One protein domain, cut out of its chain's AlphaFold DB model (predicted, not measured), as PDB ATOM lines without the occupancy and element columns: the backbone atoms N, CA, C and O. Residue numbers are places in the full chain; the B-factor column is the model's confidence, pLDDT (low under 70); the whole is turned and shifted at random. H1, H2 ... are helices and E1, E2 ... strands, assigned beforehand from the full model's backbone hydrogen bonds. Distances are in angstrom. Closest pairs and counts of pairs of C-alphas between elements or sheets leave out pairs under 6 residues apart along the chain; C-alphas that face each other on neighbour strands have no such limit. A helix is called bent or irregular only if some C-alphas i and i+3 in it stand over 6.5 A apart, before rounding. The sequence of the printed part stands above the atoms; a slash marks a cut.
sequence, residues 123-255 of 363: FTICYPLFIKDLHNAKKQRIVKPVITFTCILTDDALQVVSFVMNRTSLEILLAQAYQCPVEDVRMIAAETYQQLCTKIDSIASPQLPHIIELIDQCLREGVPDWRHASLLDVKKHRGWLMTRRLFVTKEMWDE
ATOM      1  N   PHE A 123     211.280 169.022 251.318       90.50
ATOM      2  CA  PHE A 123     210.656 170.227 250.789       90.50
ATOM      3  C   PHE A 123     209.567 169.866 249.781       90.50
ATOM      4  O   PHE A 123     209.513 168.757 249.256       90.50
ATOM      5  N   THR A 124     208.711 170.828 249.475       91.88
ATOM      6  CA  THR A 124     207.535 170.637 248.634       91.88
ATOM      7  C   THR A 124     207.744 171.256 247.253       91.88
ATOM      8  O   THR A 124     208.117 172.427 247.126       91.88
ATOM      9  N   ILE A 125     207.441 170.497 246.199       92.88
ATOM     10  CA  ILE A 125     207.314 170.980 244.821       92.88
ATOM     11  C   ILE A 125     205.857 170.843 244.379       92.88
ATOM     12  O   ILE A 125     205.302 169.754 244.320       92.88
ATOM     13  N   CYS A 126     205.250 171.951 243.989       92.56
ATOM     14  CA  CYS A 126     203.910 172.026 243.422       92.56
ATOM     15  C   CYS A 126     203.999 172.127 241.891       92.56
ATOM     16  O   CYS A 126     204.524 173.118 241.370       92.56
ATOM     17  N   TYR A 127     203.502 171.119 241.163       92.81
ATOM     18  CA  TYR A 127     203.580 171.052 239.698       92.81
ATOM     19  C   TYR A 127     202.574 170.064 239.074       92.81
ATOM     20  O   TYR A 127     202.389 168.980 239.610       92.81
ATOM     21  N   PRO A 128     201.977 170.361 237.906       92.94
ATOM     22  CA  PRO A 128     201.826 171.691 237.310       92.94
ATOM     23  C   PRO A 128     200.896 172.580 238.157       92.94
ATOM     24  O   PRO A 128     200.344 172.138 239.166       92.94
ATOM     25  N   LEU A 129     200.714 173.843 237.760       91.81
ATOM     26  CA  LEU A 129     199.872 174.805 238.485       91.81
ATOM     27  C   LEU A 129     198.660 175.227 237.661       91.81
ATOM     28  O   LEU A 129     198.803 175.653 236.514       91.81
ATOM     29  N   PHE A 130     197.483 175.208 238.275       90.50
ATOM     30  CA  PHE A 130     196.284 175.855 237.765       90.50
ATOM     31  C   PHE A 130     196.193 177.295 238.268       90.50
ATOM     32  O   PHE A 130     196.324 177.555 239.460       90.50
ATOM     33  N   ILE A 131     195.935 178.237 237.362       88.94
ATOM     34  CA  ILE A 131     195.793 179.661 237.669       88.94
ATOM     35  C   ILE A 131     194.427 180.146 237.192       88.94
ATOM     36  O   ILE A 131     194.057 179.915 236.041       88.94
ATOM     37  N   LYS A 132     193.697 180.857 238.052       87.06
ATOM     38  CA  LYS A 132     192.457 181.553 237.696       87.06
ATOM     39  C   LYS A 132     192.560 183.023 238.074       87.06
ATOM     40  O   LYS A 132     192.788 183.363 239.233       87.06
ATOM     41  N   ASP A 133     192.365 183.890 237.087       80.56
ATOM     42  CA  ASP A 133     192.224 185.327 237.314       80.56
ATOM     43  C   ASP A 133     190.790 185.620 237.795       80.56
ATOM     44  O   ASP A 133     189.821 185.305 237.097       80.56
ATOM     45  N   LEU A 134     190.630 186.219 238.981       74.25
ATOM     46  CA  LEU A 134     189.332 186.716 239.441       74.25
ATOM     47  C   LEU A 134     189.077 188.120 238.876       74.25
ATOM     48  O   LEU A 134     189.940 188.994 238.924       74.25
ATOM     49  N   HIS A 135     187.863 188.358 238.375       60.78
ATOM     50  CA  HIS A 135     187.461 189.623 237.741       60.78
ATOM     51  C   HIS A 135     187.201 190.793 238.714       60.78
ATOM     52  O   HIS A 135     186.590 191.788 238.323       60.78
ATOM     53  N   ASN A 136     187.674 190.724 239.960       56.91
ATOM     54  CA  ASN A 136     187.509 191.819 240.914       56.91
ATOM     55  C   ASN A 136     188.617 192.877 240.769       56.91
ATOM     56  O   ASN A 136     189.732 192.593 240.337       56.91
ATOM     57  N   ALA A 137     188.295 194.123 241.138       51.12
ATOM     58  CA  ALA A 137     189.110 195.331 240.942       51.12
ATOM     59  C   ALA A 137     190.543 195.267 241.522       51.12
ATOM     60  O   ALA A 137     191.411 196.041 241.123       51.12
ATOM     61  N   LYS A 138     190.815 194.321 242.425       54.03
ATOM     62  CA  LYS A 138     192.163 193.913 242.833       54.03
ATOM     63  C   LYS A 138     192.423 192.574 242.151       54.03
ATOM     64  O   LYS A 138     191.737 191.621 242.498       54.03
ATOM     65  N   LYS A 139     193.355 192.508 241.190       56.97
ATOM     66  CA  LYS A 139     193.764 191.306 240.422       56.97
ATOM     67  C   LYS A 139     194.200 190.141 241.333       56.97
ATOM     68  O   LYS A 139     195.380 189.808 241.397       56.97
ATOM     69  N   GLN A 140     193.271 189.542 242.065       68.69
ATOM     70  CA  GLN A 140     193.514 188.368 242.881       68.69
ATOM     71  C   GLN A 140     193.560 187.167 241.947       68.69
ATOM     72  O   GLN A 140     192.639 186.914 241.165       68.69
ATOM     73  N   ARG A 141     194.689 186.470 241.995       78.62
ATOM     74  CA  ARG A 141     194.928 185.245 241.249       78.62
ATOM     75  C   ARG A 141     194.849 184.092 242.217       78.62
ATOM     76  O   ARG A 141     195.565 184.092 243.213       78.62
ATOM     77  N   ILE A 142     194.011 183.122 241.893       82.00
ATOM     78  CA  ILE A 142     194.005 181.848 242.597       82.00
ATOM     79  C   ILE A 142     195.012 180.959 241.888       82.00
ATOM     80  O   ILE A 142     194.913 180.769 240.673       82.00
ATOM     81  N   VAL A 143     195.976 180.431 242.636       85.88
ATOM     82  CA  VAL A 143     196.968 179.481 242.129       85.88
ATOM     83  C   VAL A 143     196.817 178.184 242.907       85.88
ATOM     84  O   VAL A 143     196.942 178.193 244.127       85.88
ATOM     85  N   LYS A 144     196.557 177.071 242.219       86.44
ATOM     86  CA  LYS A 144     196.406 175.749 242.835       86.44
ATOM     87  C   LYS A 144     197.397 174.748 242.251       86.44
ATOM     88  O   LYS A 144     197.544 174.704 241.026       86.44
ATOM     89  N   PRO A 145     198.051 173.924 243.082       89.31
ATOM     90  CA  PRO A 145     198.826 172.803 242.581       89.31
ATOM     91  C   PRO A 145     197.897 171.751 241.976       89.31
ATOM     92  O   PRO A 145     196.816 171.473 242.498       89.31
ATOM     93  N   VAL A 146     198.314 171.153 240.865       91.06
ATOM     94  CA  VAL A 146     197.683 169.932 240.352       91.06
ATOM     95  C   VAL A 146     198.213 168.732 241.116       91.06
ATOM     96  O   VAL A 146     197.425 167.910 241.578       91.06
ATOM     97  N   ILE A 147     199.530 168.675 241.306       91.62
ATOM     98  CA  ILE A 147     200.201 167.674 242.127       91.62
ATOM     99  C   ILE A 147     201.146 168.399 243.082       91.62
ATOM    100  O   ILE A 147     201.820 169.363 242.704       91.62
ATOM    101  N   THR A 148     201.165 167.933 244.321       92.00
ATOM    102  CA  THR A 148     202.096 168.353 245.361       92.00
ATOM    103  C   THR A 148     203.040 167.189 245.626       92.00
ATOM    104  O   THR A 148     202.586 166.102 245.968       92.00
ATOM    105  N   PHE A 149     204.337 167.400 245.439       91.88
ATOM    106  CA  PHE A 149     205.387 166.414 245.670       91.88
ATOM    107  C   PHE A 149     206.171 166.804 246.917       91.88
ATOM    108  O   PHE A 149     206.675 167.923 246.986       91.88
ATOM    109  N   THR A 150     206.315 165.882 247.860       92.31
ATOM    110  CA  THR A 150     207.284 165.993 248.949       92.31
ATOM    111  C   THR A 150     208.569 165.328 248.491       92.31
ATOM    112  O   THR A 150     208.579 164.147 248.134       92.31
ATOM    113  N   CYS A 151     209.646 166.097 248.463       92.56
ATOM    114  CA  CYS A 151     210.903 165.723 247.848       92.56
ATOM    115  C   CYS A 151     212.073 165.859 248.820       92.56
ATOM    116  O   CYS A 151     212.079 166.732 249.685       92.56
ATOM    117  N   ILE A 152     213.103 165.050 248.587       91.94
ATOM    118  CA  ILE A 152     214.433 165.190 249.174       91.94
ATOM    119  C   ILE A 152     215.418 165.448 248.038       91.94
ATOM    120  O   ILE A 152     215.324 164.866 246.950       91.94
ATOM    121  N   LEU A 153     216.363 166.353 248.282       88.88
ATOM    122  CA  LEU A 153     217.451 166.620 247.355       88.88
ATOM    123  C   LEU A 153     218.672 165.801 247.776       88.88
ATOM    124  O   LEU A 153     219.216 166.020 248.853       88.88
ATOM    125  N   THR A 154     219.098 164.879 246.918       83.88
ATOM    126  CA  THR A 154     220.377 164.166 247.061       83.88
ATOM    127  C   THR A 154     221.419 164.779 246.128       83.88
ATOM    128  O   THR A 154     221.061 165.535 245.220       83.88
ATOM    129  N   ASP A 155     222.697 164.448 246.321       75.31
ATOM    130  CA  ASP A 155     223.795 164.971 245.492       75.31
ATOM    131  C   ASP A 155     223.605 164.665 243.994       75.31
ATOM    132  O   ASP A 155     223.956 165.481 243.138       75.31
ATOM    133  N   ASP A 156     222.977 163.526 243.684       78.56
ATOM    134  CA  ASP A 156     222.837 163.012 242.320       78.56
ATOM    135  C   ASP A 156     221.432 163.198 241.726       78.56
ATOM    136  O   ASP A 156     221.272 163.221 240.502       78.56
ATOM    137  N   ALA A 157     220.390 163.311 242.559       85.12
ATOM    138  CA  ALA A 157     219.006 163.310 242.087       85.12
ATOM    139  C   ALA A 157     218.006 164.003 243.025       85.12
ATOM    140  O   ALA A 157     218.151 164.033 244.249       85.12
ATOM    141  N   LEU A 158     216.912 164.482 242.429       90.38
ATOM    142  CA  LEU A 158     215.679 164.812 243.136       90.38
ATOM    143  C   LEU A 158     214.878 163.524 243.365       90.38
ATOM    144  O   LEU A 158     214.483 162.878 242.393       90.38
ATOM    145  N   GLN A 159     214.620 163.174 244.624       92.56
ATOM    146  CA  GLN A 159     213.814 162.007 244.986       92.56
ATOM    147  C   GLN A 159     212.471 162.444 245.564       92.56
ATOM    148  O   GLN A 159     212.418 163.312 246.430       92.56
ATOM    149  N   VAL A 160     211.387 161.832 245.093       93.50
ATOM    150  CA  VAL A 160     210.039 162.021 245.636       93.50
ATOM    151  C   VAL A 160     209.820 161.017 246.765       93.50
ATOM    152  O   VAL A 160     209.889 159.810 246.544       93.50
ATOM    153  N   VAL A 161     209.542 161.519 247.965       91.88
ATOM    154  CA  VAL A 161     209.187 160.717 249.148       91.88
ATOM    155  C   VAL A 161     207.714 160.336 249.096       91.88
ATOM    156  O   VAL A 161     207.337 159.190 249.322       91.88
ATOM    157  N   SER A 162     206.869 161.313 248.782       90.50
ATOM    158  CA  SER A 162     205.434 161.129 248.621       90.50
ATOM    159  C   SER A 162     204.878 162.186 247.679       90.50
ATOM    160  O   SER A 162     205.506 163.215 247.425       90.50
ATOM    161  N   PHE A 163     203.696 161.935 247.132       92.00
ATOM    162  CA  PHE A 163     202.988 162.933 246.351       92.00
ATOM    163  C   PHE A 163     201.492 162.846 246.619       92.00
ATOM    164  O   PHE A 163     200.968 161.799 246.997       92.00
ATOM    165  N   VAL A 164     200.800 163.958 246.391       89.25
ATOM    166  CA  VAL A 164     199.348 164.031 246.485       89.25
ATOM    167  C   VAL A 164     198.816 164.795 245.284       89.25
ATOM    168  O   VAL A 164     199.211 165.933 245.024       89.25
ATOM    169  N   MET A 165     197.895 164.180 244.542       88.69
ATOM    170  CA  MET A 165     197.143 164.895 243.515       88.69
ATOM    171  C   MET A 165     196.021 165.697 244.170       88.69
ATOM    172  O   MET A 165     195.208 165.169 244.930       88.69
ATOM    173  N   ASN A 166     195.944 166.980 243.842       87.06
ATOM    174  CA  ASN A 166     194.884 167.835 244.336       87.06
ATOM    175  C   ASN A 166     193.534 167.391 243.739       87.06
ATOM    176  O   ASN A 166     193.330 167.426 242.523       87.06
ATOM    177  N   ARG A 167     192.601 166.988 244.607       85.62
ATOM    178  CA  ARG A 167     191.280 166.472 244.215       85.62
ATOM    179  C   ARG A 167     190.457 167.484 243.425       85.62
ATOM    180  O   ARG A 167     189.854 167.131 242.418       85.62
ATOM    181  N   THR A 168     190.501 168.754 243.814       83.00
ATOM    182  CA  THR A 168     189.857 169.842 243.069       83.00
ATOM    183  C   THR A 168     190.476 170.013 241.682       83.00
ATOM    184  O   THR A 168     189.766 170.233 240.704       83.00
ATOM    185  N   SER A 169     191.797 169.879 241.559       88.69
ATOM    186  CA  SER A 169     192.464 169.899 240.254       88.69
ATOM    187  C   SER A 169     192.040 168.709 239.388       88.69
ATOM    188  O   SER A 169     191.803 168.895 238.196       88.69
ATOM    189  N   LEU A 170     191.863 167.516 239.970       90.56
ATOM    190  CA  LEU A 170     191.294 166.359 239.269       90.56
ATOM    191  C   LEU A 170     189.858 166.628 238.793       90.56
ATOM    192  O   LEU A 170     189.531 166.334 237.646       90.56
ATOM    193  N   GLU A 171     189.020 167.246 239.627       88.88
ATOM    194  CA  GLU A 171     187.670 167.660 239.235       88.88
ATOM    195  C   GLU A 171     187.700 168.632 238.046       88.88
ATOM    196  O   GLU A 171     186.941 168.454 237.102       88.88
ATOM    197  N   ILE A 172     188.618 169.605 238.008       89.06
ATOM    198  CA  ILE A 172     188.762 170.521 236.858       89.06
ATOM    199  C   ILE A 172     189.102 169.756 235.566       89.06
ATOM    200  O   ILE A 172     188.547 170.060 234.506       89.06
ATOM    201  N   LEU A 173     189.991 168.761 235.640       91.00
ATOM    202  CA  LEU A 173     190.370 167.937 234.485       91.00
ATOM    203  C   LEU A 173     189.187 167.113 233.969       91.00
ATOM    204  O   LEU A 173     188.934 167.071 232.763       91.00
ATOM    205  N   LEU A 174     188.434 166.497 234.879       91.25
ATOM    206  CA  LEU A 174     187.242 165.730 234.532       91.25
ATOM    207  C   LEU A 174     186.125 166.634 234.001       91.25
ATOM    208  O   LEU A 174     185.503 166.295 233.001       91.25
ATOM    209  N   ALA A 175     185.921 167.820 234.574       89.94
ATOM    210  CA  ALA A 175     184.955 168.798 234.073       89.94
ATOM    211  C   ALA A 175     185.225 169.162 232.611       89.94
ATOM    212  O   ALA A 175     184.302 169.301 231.805       89.94
ATOM    213  N   GLN A 176     186.503 169.266 232.241       89.75
ATOM    214  CA  GLN A 176     186.890 169.473 230.856       89.75
ATOM    215  C   GLN A 176     186.583 168.261 229.975       89.75
ATOM    216  O   GLN A 176     186.061 168.453 228.876       89.75
ATOM    217  N   ALA A 177     186.902 167.046 230.427       89.44
ATOM    218  CA  ALA A 177     186.668 165.827 229.656       89.44
ATOM    219  C   ALA A 177     185.168 165.577 229.409       89.44
ATOM    220  O   ALA A 177     184.762 165.337 228.276       89.44
ATOM    221  N   TYR A 178     184.344 165.734 230.447       89.12
ATOM    222  CA  TYR A 178     182.890 165.540 230.409       89.12
ATOM    223  C   TYR A 178     182.112 166.794 229.974       89.12
ATOM    224  O   TYR A 178     180.885 166.771 229.905       89.12
ATOM    225  N   GLN A 179     182.806 167.900 229.679       88.50
ATOM    226  CA  GLN A 179     182.231 169.190 229.271       88.50
ATOM    227  C   GLN A 179     181.166 169.749 230.232       88.50
ATOM    228  O   GLN A 179     180.242 170.456 229.823       88.50
ATOM    229  N   CYS A 180     181.311 169.493 231.530       87.06
ATOM    230  CA  CYS A 180     180.365 169.912 232.562       87.06
ATOM    231  C   CYS A 180     180.934 171.037 233.453       87.06
ATOM    232  O   CYS A 180     182.095 171.432 233.311       87.06
ATOM    233  N   PRO A 181     180.119 171.644 234.333       84.56
ATOM    234  CA  PRO A 181     180.625 172.446 235.449       84.56
ATOM    235  C   PRO A 181     181.486 171.609 236.403       84.56
ATOM    236  O   PRO A 181     181.256 170.407 236.540       84.56
ATOM    237  N   VAL A 182     182.472 172.236 237.058       83.50
ATOM    238  CA  VAL A 182     183.377 171.548 238.008       83.50
ATOM    239  C   VAL A 182     182.573 170.982 239.176       83.50
ATOM    240  O   VAL A 182     182.792 169.857 239.608       83.50
ATOM    241  N   GLU A 183     181.559 171.732 239.593       79.69
ATOM    242  CA  GLU A 183     180.661 171.428 240.699       79.69
ATOM    243  C   GLU A 183     179.778 170.191 240.436       79.69
ATOM    244  O   GLU A 183     179.216 169.616 241.366       79.69
ATOM    245  N   ASP A 184     179.655 169.767 239.174       80.69
ATOM    246  CA  ASP A 184     178.804 168.646 238.764       80.69
ATOM    247  C   ASP A 184     179.586 167.352 238.505       80.69
ATOM    248  O   ASP A 184     178.983 166.285 238.365       80.69
ATOM    249  N   VAL A 185     180.922 167.409 238.473       84.25
ATOM    250  CA  VAL A 185     181.785 166.267 238.129       84.25
ATOM    251  C   VAL A 185     181.513 165.067 239.019       84.25
ATOM    252  O   VAL A 185     181.352 163.956 238.524       84.25
ATOM    253  N   ARG A 186     181.401 165.281 240.330       78.75
ATOM    254  CA  ARG A 186     181.165 164.192 241.287       78.75
ATOM    255  C   ARG A 186     179.781 163.560 241.180       78.75
ATOM    256  O   ARG A 186     179.571 162.489 241.729       78.75
ATOM    257  N   MET A 187     178.844 164.199 240.484       80.69
ATOM    258  CA  MET A 187     177.529 163.630 240.192       80.69
ATOM    259  C   MET A 187     177.518 162.920 238.831       80.69
ATOM    260  O   MET A 187     176.904 161.867 238.702       80.69
ATOM    261  N   ILE A 188     178.186 163.494 237.826       83.88
ATOM    262  CA  ILE A 188     178.183 162.999 236.439       83.88
ATOM    263  C   ILE A 188     179.190 161.858 236.241       83.88
ATOM    264  O   ILE A 188     178.890 160.880 235.566       83.88
ATOM    265  N   ALA A 189     180.373 161.977 236.840       87.25
ATOM    266  CA  ALA A 189     181.512 161.079 236.669       87.25
ATOM    267  C   ALA A 189     181.964 160.479 238.012       87.25
ATOM    268  O   ALA A 189     183.156 160.286 238.234       87.25
ATOM    269  N   ALA A 190     181.019 160.205 238.922       86.62
ATOM    270  CA  ALA A 190     181.294 159.736 240.286       86.62
ATOM    271  C   ALA A 190     182.193 158.489 240.321       86.62
ATOM    272  O   ALA A 190     183.203 158.456 241.024       86.62
ATOM    273  N   GLU A 191     181.839 157.480 239.522       89.00
ATOM    274  CA  GLU A 191     182.569 156.215 239.447       89.00
ATOM    275  C   GLU A 191     183.980 156.422 238.886       89.00
ATOM    276  O   GLU A 191     184.959 156.012 239.509       89.00
ATOM    277  N   THR A 192     184.101 157.135 237.764       91.94
ATOM    278  CA  THR A 192     185.393 157.484 237.158       91.94
ATOM    279  C   THR A 192     186.273 158.279 238.120       91.94
ATOM    280  O   THR A 192     187.455 157.978 238.266       91.94
ATOM    281  N   TYR A 193     185.705 159.263 238.821       90.81
ATOM    282  CA  TYR A 193     186.412 160.057 239.822       90.81
ATOM    283  C   TYR A 193     186.967 159.172 240.944       90.81
ATOM    284  O   TYR A 193     188.150 159.268 241.271       90.81
ATOM    285  N   GLN A 194     186.146 158.278 241.501       89.50
ATOM    286  CA  GLN A 194     186.563 157.385 242.581       89.50
ATOM    287  C   GLN A 194     187.640 156.394 242.119       89.50
ATOM    288  O   GLN A 194     188.654 156.237 242.797       89.50
ATOM    289  N   GLN A 195     187.466 155.782 240.944       92.00
ATOM    290  CA  GLN A 195     188.448 154.865 240.362       92.00
ATOM    291  C   GLN A 195     189.793 155.554 240.111       92.00
ATOM    292  O   GLN A 195     190.838 154.998 240.445       92.00
ATOM    293  N   LEU A 196     189.779 156.772 239.558       93.50
ATOM    294  CA  LEU A 196     190.993 157.556 239.341       93.50
ATOM    295  C   LEU A 196     191.663 157.922 240.657       93.50
ATOM    296  O   LEU A 196     192.876 157.781 240.758       93.50
ATOM    297  N   CYS A 197     190.899 158.335 241.671       90.44
ATOM    298  CA  CYS A 197     191.462 158.621 242.986       90.44
ATOM    299  C   CYS A 197     192.207 157.404 243.537       90.44
ATOM    300  O   CYS A 197     193.378 157.523 243.878       90.44
ATOM    301  N   THR A 198     191.575 156.227 243.533       90.12
ATOM    302  CA  THR A 198     192.201 154.990 244.017       90.12
ATOM    303  C   THR A 198     193.430 154.594 243.200       90.12
ATOM    304  O   THR A 198     194.457 154.254 243.785       90.12
ATOM    305  N   LYS A 199     193.362 154.652 241.862       93.88
ATOM    306  CA  LYS A 199     194.511 154.332 241.001       93.88
ATOM    307  C   LYS A 199     195.678 155.286 241.255       93.88
ATOM    308  O   LYS A 199     196.803 154.830 241.429       93.88
ATOM    309  N   ILE A 200     195.413 156.588 241.327       93.56
ATOM    310  CA  ILE A 200     196.446 157.612 241.513       93.56
ATOM    311  C   ILE A 200     197.080 157.504 242.900       93.56
ATOM    312  O   ILE A 200     198.299 157.544 243.004       93.56
ATOM    313  N   ASP A 201     196.282 157.273 243.943       89.62
ATOM    314  CA  ASP A 201     196.786 157.093 245.311       89.62
ATOM    315  C   ASP A 201     197.645 155.824 245.467       89.62
ATOM    316  O   ASP A 201     198.422 155.715 246.412       89.62
ATOM    317  N   SER A 202     197.515 154.857 244.550       91.50
ATOM    318  CA  SER A 202     198.296 153.613 244.554       91.50
ATOM    319  C   SER A 202     199.644 153.707 243.829       91.50
ATOM    320  O   SER A 202     200.438 152.767 243.887       91.50
ATOM    321  N   ILE A 203     199.917 154.817 243.136       94.00
ATOM    322  CA  ILE A 203     201.182 155.014 242.427       94.00
ATOM    323  C   ILE A 203     202.311 155.155 243.451       94.00
ATOM    324  O   ILE A 203     202.275 156.015 244.327       94.00
ATOM    325  N   ALA A 204     203.355 154.348 243.290       90.69
ATOM    326  CA  ALA A 204     204.581 154.453 244.066       90.69
ATOM    327  C   ALA A 204     205.767 154.588 243.108       90.69
ATOM    328  O   ALA A 204     206.067 153.680 242.335       90.69
ATOM    329  N   SER A 205     206.434 155.739 243.140       91.56
ATOM    330  CA  SER A 205     207.639 155.999 242.356       91.56
ATOM    331  C   SER A 205     208.456 157.107 243.024       91.56
ATOM    332  O   SER A 205     207.869 158.095 243.461       91.56
ATOM    333  N   PRO A 206     209.796 156.994 243.070       91.38
ATOM    334  CA  PRO A 206     210.662 158.055 243.576       91.38
ATOM    335  C   PRO A 206     210.959 159.138 242.525       91.38
ATOM    336  O   PRO A 206     211.613 160.131 242.834       91.38
ATOM    337  N   GLN A 207     210.533 158.953 241.271       91.50
ATOM    338  CA  GLN A 207     210.860 159.846 240.158       91.50
ATOM    339  C   GLN A 207     209.640 160.657 239.724       91.50
ATOM    340  O   GLN A 207     208.659 160.097 239.232       91.50
ATOM    341  N   LEU A 208     209.743 161.985 239.827       91.69
ATOM    342  CA  LEU A 208     208.676 162.919 239.452       91.69
ATOM    343  C   LEU A 208     208.172 162.725 238.006       91.69
ATOM    344  O   LEU A 208     206.957 162.613 237.841       91.69
ATOM    345  N   PRO A 209     209.029 162.620 236.965       91.31
ATOM    346  CA  PRO A 209     208.552 162.410 235.595       91.31
ATOM    347  C   PRO A 209     207.748 161.115 235.447       91.31
ATOM    348  O   PRO A 209     206.690 161.112 234.825       91.31
ATOM    349  N   HIS A 210     208.202 160.043 236.098       93.31
ATOM    350  CA  HIS A 210     207.532 158.751 236.038       93.31
ATOM    351  C   HIS A 210     206.167 158.766 236.746       93.31
ATOM    352  O   HIS A 210     205.212 158.175 236.254       93.31
ATOM    353  N   ILE A 211     206.030 159.495 237.863       94.50
ATOM    354  CA  ILE A 211     204.720 159.694 238.514       94.50
ATOM    355  C   ILE A 211     203.737 160.359 237.544       94.50
ATOM    356  O   ILE A 211     202.592 159.928 237.436       94.50
ATOM    357  N   ILE A 212     204.178 161.389 236.817       93.00
ATOM    358  CA  ILE A 212     203.328 162.096 235.850       93.00
ATOM    359  C   ILE A 212     202.916 161.170 234.705       93.00
ATOM    360  O   ILE A 212     201.741 161.136 234.352       93.00
ATOM    361  N   GLU A 213     203.840 160.369 234.171       94.00
ATOM    362  CA  GLU A 213     203.536 159.372 233.135       94.00
ATOM    363  C   GLU A 213     202.483 158.350 233.595       94.00
ATOM    364  O   GLU A 213     201.568 158.012 232.839       94.00
ATOM    365  N   LEU A 214     202.581 157.879 234.842       95.25
ATOM    366  CA  LEU A 214     201.616 156.945 235.428       95.25
ATOM    367  C   LEU A 214     200.245 157.598 235.645       95.25
ATOM    368  O   LEU A 214     199.216 156.964 235.404       95.25
ATOM    369  N   ILE A 215     200.203 158.876 236.032       94.81
ATOM    370  CA  ILE A 215     198.952 159.645 236.103       94.81
ATOM    371  C   ILE A 215     198.347 159.804 234.700       94.81
ATOM    372  O   ILE A 215     197.149 159.581 234.525       94.81
ATOM    373  N   ASP A 216     199.159 160.111 233.688       93.88
ATOM    374  CA  ASP A 216     198.721 160.212 232.291       93.88
ATOM    375  C   ASP A 216     198.158 158.883 231.770       93.88
ATOM    376  O   ASP A 216     197.196 158.859 230.997       93.88
ATOM    377  N   GLN A 217     198.721 157.752 232.198       93.62
ATOM    378  CA  GLN A 217     198.158 156.432 231.924       93.62
ATOM    379  C   GLN A 217     196.811 156.231 232.632       93.62
ATOM    380  O   GLN A 217     195.845 155.826 231.984       93.62
ATOM    381  N   CYS A 218     196.711 156.575 233.920       94.31
ATOM    382  CA  CYS A 218     195.458 156.475 234.670       94.31
ATOM    383  C   CYS A 218     194.334 157.283 234.010       94.31
ATOM    384  O   CYS A 218     193.223 156.776 233.867       94.31
ATOM    385  N   LEU A 219     194.626 158.511 233.568       93.06
ATOM    386  CA  LEU A 219     193.665 159.377 232.882       93.06
ATOM    387  C   LEU A 219     193.221 158.787 231.539       93.06
ATOM    388  O   LEU A 219     192.023 158.754 231.266       93.06
ATOM    389  N   ARG A 220     194.155 158.269 230.732       91.94
ATOM    390  CA  ARG A 220     193.844 157.638 229.435       91.94
ATOM    391  C   ARG A 220     192.987 156.383 229.566       91.94
ATOM    392  O   ARG A 220     192.118 156.158 228.735       91.94
ATOM    393  N   GLU A 221     193.237 155.566 230.583       91.62
ATOM    394  CA  GLU A 221     192.467 154.341 230.820       91.62
ATOM    395  C   GLU A 221     191.115 154.611 231.487       91.62
ATOM    396  O   GLU A 221     190.147 153.901 231.230       91.62
ATOM    397  N   GLY A 222     191.063 155.584 232.401       88.88
ATOM    398  CA  GLY A 222     189.895 155.839 233.243       88.88
ATOM    399  C   GLY A 222     188.864 156.778 232.622       88.88
ATOM    400  O   GLY A 222     187.696 156.719 233.000       88.88
ATOM    401  N   VAL A 223     189.268 157.644 231.688       90.94
ATOM    402  CA  VAL A 223     188.391 158.657 231.087       90.94
ATOM    403  C   VAL A 223     188.100 158.292 229.622       90.94
ATOM    404  O   VAL A 223     188.996 158.417 228.786       90.94
ATOM    405  N   PRO A 224     186.857 157.899 229.276       81.88
ATOM    406  CA  PRO A 224     186.516 157.362 227.951       81.88
ATOM    407  C   PRO A 224     186.865 158.275 226.767       81.88
ATOM    408  O   PRO A 224     187.279 157.792 225.719       81.88
ATOM    409  N   ASP A 225     186.736 159.593 226.945       82.12
ATOM    410  CA  ASP A 225     186.969 160.603 225.903       82.12
ATOM    411  C   ASP A 225     188.203 161.471 226.192       82.12
ATOM    412  O   ASP A 225     188.228 162.670 225.892       82.12
ATOM    413  N   TRP A 226     189.242 160.905 226.811       88.62
ATOM    414  CA  TRP A 226     190.468 161.654 227.073       88.62
ATOM    415  C   TRP A 226     191.194 162.015 225.769       88.62
ATOM    416  O   TRP A 226     191.735 161.163 225.071       88.62
ATOM    417  N   ARG A 227     191.210 163.311 225.430       84.31
ATOM    418  CA  ARG A 227     191.761 163.820 224.156       84.31
ATOM    419  C   ARG A 227     193.226 164.245 224.228       84.31
ATOM    420  O   ARG A 227     193.780 164.666 223.216       84.31
ATOM    421  N   HIS A 228     193.825 164.208 225.413       85.69
ATOM    422  CA  HIS A 228     195.162 164.745 225.656       85.69
ATOM    423  C   HIS A 228     196.185 163.616 225.735       85.69
ATOM    424  O   HIS A 228     195.907 162.566 226.311       85.69
ATOM    425  N   ALA A 229     197.373 163.820 225.166       83.19
ATOM    426  CA  ALA A 229     198.448 162.838 225.286       83.19
ATOM    427  C   ALA A 229     199.053 162.869 226.696       83.19
ATOM    428  O   ALA A 229     199.392 161.817 227.234       83.19
ATOM    429  N   SER A 230     199.113 164.062 227.294       86.88
ATOM    430  CA  SER A 230     199.533 164.297 228.671       86.88
ATOM    431  C   SER A 230     198.565 165.221 229.413       86.88
ATOM    432  O   SER A 230     197.952 166.115 228.825       86.88
ATOM    433  N   LEU A 231     198.486 165.070 230.734       87.19
ATOM    434  CA  LEU A 231     197.927 166.037 231.678       87.19
ATOM    435  C   LEU A 231     198.382 167.464 231.350       87.19
ATOM    436  O   LEU A 231     197.589 168.402 231.405       87.19
ATOM    437  N   LEU A 232     199.651 167.617 230.964       86.19
ATOM    438  CA  LEU A 232     200.288 168.897 230.666       86.19
ATOM    439  C   LEU A 232     199.818 169.549 229.354       86.19
ATOM    440  O   LEU A 232     200.245 170.671 229.052       86.19
ATOM    441  N   ASP A 233     198.989 168.869 228.558       87.19
ATOM    442  CA  ASP A 233     198.398 169.410 227.327       87.19
ATOM    443  C   ASP A 233     197.070 170.136 227.589       87.19
ATOM    444  O   ASP A 233     196.568 170.880 226.736       87.19
ATOM    445  N   VAL A 234     196.516 169.990 228.795       85.31
ATOM    446  CA  VAL A 234     195.325 170.714 229.231       85.31
ATOM    447  C   VAL A 234     195.652 172.198 229.378       85.31
ATOM    448  O   VAL A 234     196.201 172.635 230.377       85.31
ATOM    449  N   LYS A 235     195.297 173.016 228.380       83.38
ATOM    450  CA  LYS A 235     195.620 174.455 228.407       83.38
ATOM    451  C   LYS A 235     194.656 175.275 229.258       83.38
ATOM    452  O   LYS A 235     195.094 176.021 230.128       83.38
ATOM    453  N   LYS A 236     193.349 175.201 228.983       85.94
ATOM    454  CA  LYS A 236     192.360 176.086 229.613       85.94
ATOM    455  C   LYS A 236     190.988 175.429 229.747       85.94
ATOM    456  O   LYS A 236     190.490 174.865 228.778       85.94
ATOM    457  N   HIS A 237     190.336 175.620 230.892       84.31
ATOM    458  CA  HIS A 237     188.932 175.257 231.099       84.31
ATOM    459  C   HIS A 237     188.231 176.251 232.037       84.31
ATOM    460  O   HIS A 237     188.715 176.519 233.129       84.31
ATOM    461  N   ARG A 238     187.098 176.835 231.614       79.19
ATOM    462  CA  ARG A 238     186.243 177.732 232.435       79.19
ATOM    463  C   ARG A 238     187.003 178.780 233.279       79.19
ATOM    464  O   ARG A 238     186.708 179.009 234.449       79.19
ATOM    465  N   GLY A 239     187.995 179.433 232.669       82.81
ATOM    466  CA  GLY A 239     188.808 180.479 233.310       82.81
ATOM    467  C   GLY A 239     190.057 179.977 234.041       82.81
ATOM    468  O   GLY A 239     190.910 180.794 234.366       82.81
ATOM    469  N   TRP A 240     190.207 178.665 234.222       86.94
ATOM    470  CA  TRP A 240     191.444 178.043 234.684       86.94
ATOM    471  C   TRP A 240     192.428 177.882 233.543       86.94
ATOM    472  O   TRP A 240     192.064 177.380 232.483       86.94
ATOM    473  N   LEU A 241     193.669 178.287 233.781       90.56
ATOM    474  CA  LEU A 241     194.811 178.126 232.896       90.56
ATOM    475  C   LEU A 241     195.811 177.190 233.572       90.56
ATOM    476  O   LEU A 241     196.274 177.496 234.670       90.56
ATOM    477  N   MET A 242     196.165 176.077 232.933       91.44
ATOM    478  CA  MET A 242     197.278 175.265 233.419       91.44
ATOM    479  C   MET A 242     198.595 175.890 232.974       91.44
ATOM    480  O   MET A 242     198.751 176.333 231.834       91.44
ATOM    481  N   THR A 243     199.565 175.908 233.877       91.31
ATOM    482  CA  THR A 243     200.911 176.396 233.616       91.31
ATOM    483  C   THR A 243     201.933 175.364 234.064       91.31
ATOM    484  O   THR A 243     201.819 174.779 235.140       91.31
ATOM    485  N   ARG A 244     202.978 175.184 233.255       91.25
ATOM    486  CA  ARG A 244     204.125 174.316 233.561       91.25
ATOM    487  C   ARG A 244     205.149 175.018 234.458       91.25
ATOM    488  O   ARG A 244     206.352 174.896 234.279       91.25
ATOM    489  N   ARG A 245     204.676 175.850 235.382       90.75
ATOM    490  CA  ARG A 245     205.539 176.497 236.373       90.75
ATOM    491  C   ARG A 245     205.602 175.610 237.599       90.75
ATOM    492  O   ARG A 245     204.609 174.990 237.955       90.75
ATOM    493  N   LEU A 246     206.763 175.575 238.224       91.38
ATOM    494  CA  LEU A 246     206.954 174.967 239.528       91.38
ATOM    495  C   LEU A 246     206.658 176.030 240.582       91.38
ATOM    496  O   LEU A 246     206.919 177.216 240.364       91.38
ATOM    497  N   PHE A 247     206.156 175.607 241.729       91.50
ATOM    498  CA  PHE A 247     206.218 176.391 242.953       91.50
ATOM    499  C   PHE A 247     206.923 175.550 244.009       91.50
ATOM    500  O   PHE A 247     206.524 174.414 244.242       91.50
ATOM    501  N   VAL A 248     207.998 176.074 244.587       91.06
ATOM    502  CA  VAL A 248     208.836 175.338 245.539       91.06
ATOM    503  C   VAL A 248     208.767 176.024 246.893       91.06
ATOM    504  O   VAL A 248     208.936 177.241 246.987       91.06
ATOM    505  N   THR A 249     208.524 175.244 247.940       88.25
ATOM    506  CA  THR A 249     208.425 175.731 249.318       88.25
ATOM    507  C   THR A 249     208.994 174.704 250.295       88.25
ATOM    508  O   THR A 249     209.041 173.517 249.989       88.25
ATOM    509  N   LYS A 250     209.451 175.158 251.466       83.62
ATOM    510  CA  LYS A 250     209.784 174.280 252.601       83.62
ATOM    511  C   LYS A 250     208.601 174.070 253.547       83.62
ATOM    512  O   LYS A 250     208.692 173.264 254.465       83.62
ATOM    513  N   GLU A 251     207.500 174.787 253.339       76.12
ATOM    514  CA  GLU A 251     206.290 174.590 254.125       76.12
ATOM    515  C   GLU A 251     205.610 173.280 253.706       76.12
ATOM    516  O   GLU A 251     205.473 172.967 252.514       76.12
ATOM    517  N   MET A 252     205.192 172.498 254.701       66.69
ATOM    518  CA  MET A 252     204.358 171.324 254.473       66.69
ATOM    519  C   MET A 252     202.945 171.803 254.147       66.69
ATOM    520  O   MET A 252     202.300 172.487 254.942       66.69
ATOM    521  N   TRP A 253     202.478 171.493 252.938       63.59
ATOM    522  CA  TRP A 253     201.169 171.925 252.461       63.59
ATOM    523  C   TRP A 253     200.088 170.925 252.893       63.59
ATOM    524  O   TRP A 253     199.789 169.968 252.179       63.59
ATOM    525  N   ASP A 254     199.469 171.160 254.051       53.44
ATOM    526  CA  ASP A 254     198.465 170.253 254.636       53.44
ATOM    527  C   ASP A 254     197.027 170.442 254.101       53.44
ATOM    528  O   ASP A 254     196.122 169.668 254.429       53.44
ATOM    529  N   GLU A 255     196.780 171.429 253.234       54.19
ATOM    530  CA  GLU A 255     195.432 171.770 252.739       54.19
ATOM    531  C   GLU A 255     194.845 170.790 251.699       54.19
ATOM    532  O   GLU A 255     193.866 171.096 251.019       54.19
TER     533      GLU A 255
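This is residues 123 to 255 of the 363 residues of an uncharacterized protein of Paenibacillus sp. 598K (UniProt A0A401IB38). Two small antiparallel sheets stand at an angle to each other, and three strand pairs run on from one into the other, each turning at a short break (E1 into E2, E3 into E4, E6 into E7), while E5 adds the further edge of the larger sheet beside E4. Four helices gather on one side: H1 crosses over the smaller sheet, H2 packs on H1, and the helical hairpin of H3 and H4 lies near the E5 edge of the larger sheet. The printed part has 133 residues, with seven named strands and four named helices in the order E1 E2 E3 E4 E5 H1 H2 H3 H4 E6 E7. Both sheets, E5 E4 E1 E7 and E3 E2 E6, are antiparallel, and the class is mixed, helices and strands. The whole is compact, with a radius of gyration of the C-alphas of 15.1 A and spans of 45 by 42 by 25 A.

E1, residues 123 to 126, begins at C-alpha 123 (210.656, 170.227, 250.789). E2 is residues 129 to 133, E3 141 to 145, E4 147 to 153, 18.1 A long, and E5 158 to 165, 18.5 A. E5 bends by 74 degrees at residue 161. H1 is residues 167 to 177, 15.3 A, H2 182 to 188, H3 190 to 201, 16.5 A, and H4 208 to 222, 21.0 A. H2 is irregular: C-alphas 183 and 186 are 7.3 A apart. E6 is residues 240 to 243, and E7, residues 245 to 249, ends at C-alpha 249 (208.425, 175.731, 249.318).

The larger sheet is strongly twisted. E5 and E4 are a hairpin, with N 164 and O 148 2.8 A apart; E4 and E1 have N 125 and O 149 at 2.8 A, and E1 and E7 have N 126 and O 247 at 2.8 A. In the smaller sheet, E2 and E3 are a hairpin with N 132 and O 142 at 2.9 A, and E2 and E6 have N 131 and O 241 at 2.8 A. H1 is on the smaller sheet at a height of 10.1 A and runs across the strands, at 77 degrees to E6 on the local plane. H1 and H2 touch, about perpendicular at 76 degrees, closest at the C-alphas of Ala 175 and Val 182, 5.1 A. H3 and H4 touch at a shallow tilt of 25 degrees, opposite ways, closest at the C-alphas of Thr 192 and Gly 222, 6.2 A. H3 and H4 each only graze the larger sheet, with residues 197 to 201 and 208 to 215. Every O i to N i+4 pair is within hydrogen-bond range in H1, H3 and H4; H2 has 1 of 3, and 3 of 4 O i to N i+3 pairs.

The C-alphas farthest apart, those of Ala 137 and Asp 156, are 46.7 A apart. The printed part has no cut, and the link from H4 to E6, 17 residues, is long. Residues 135 to 140 and 252 to 255 have pLDDT under 70.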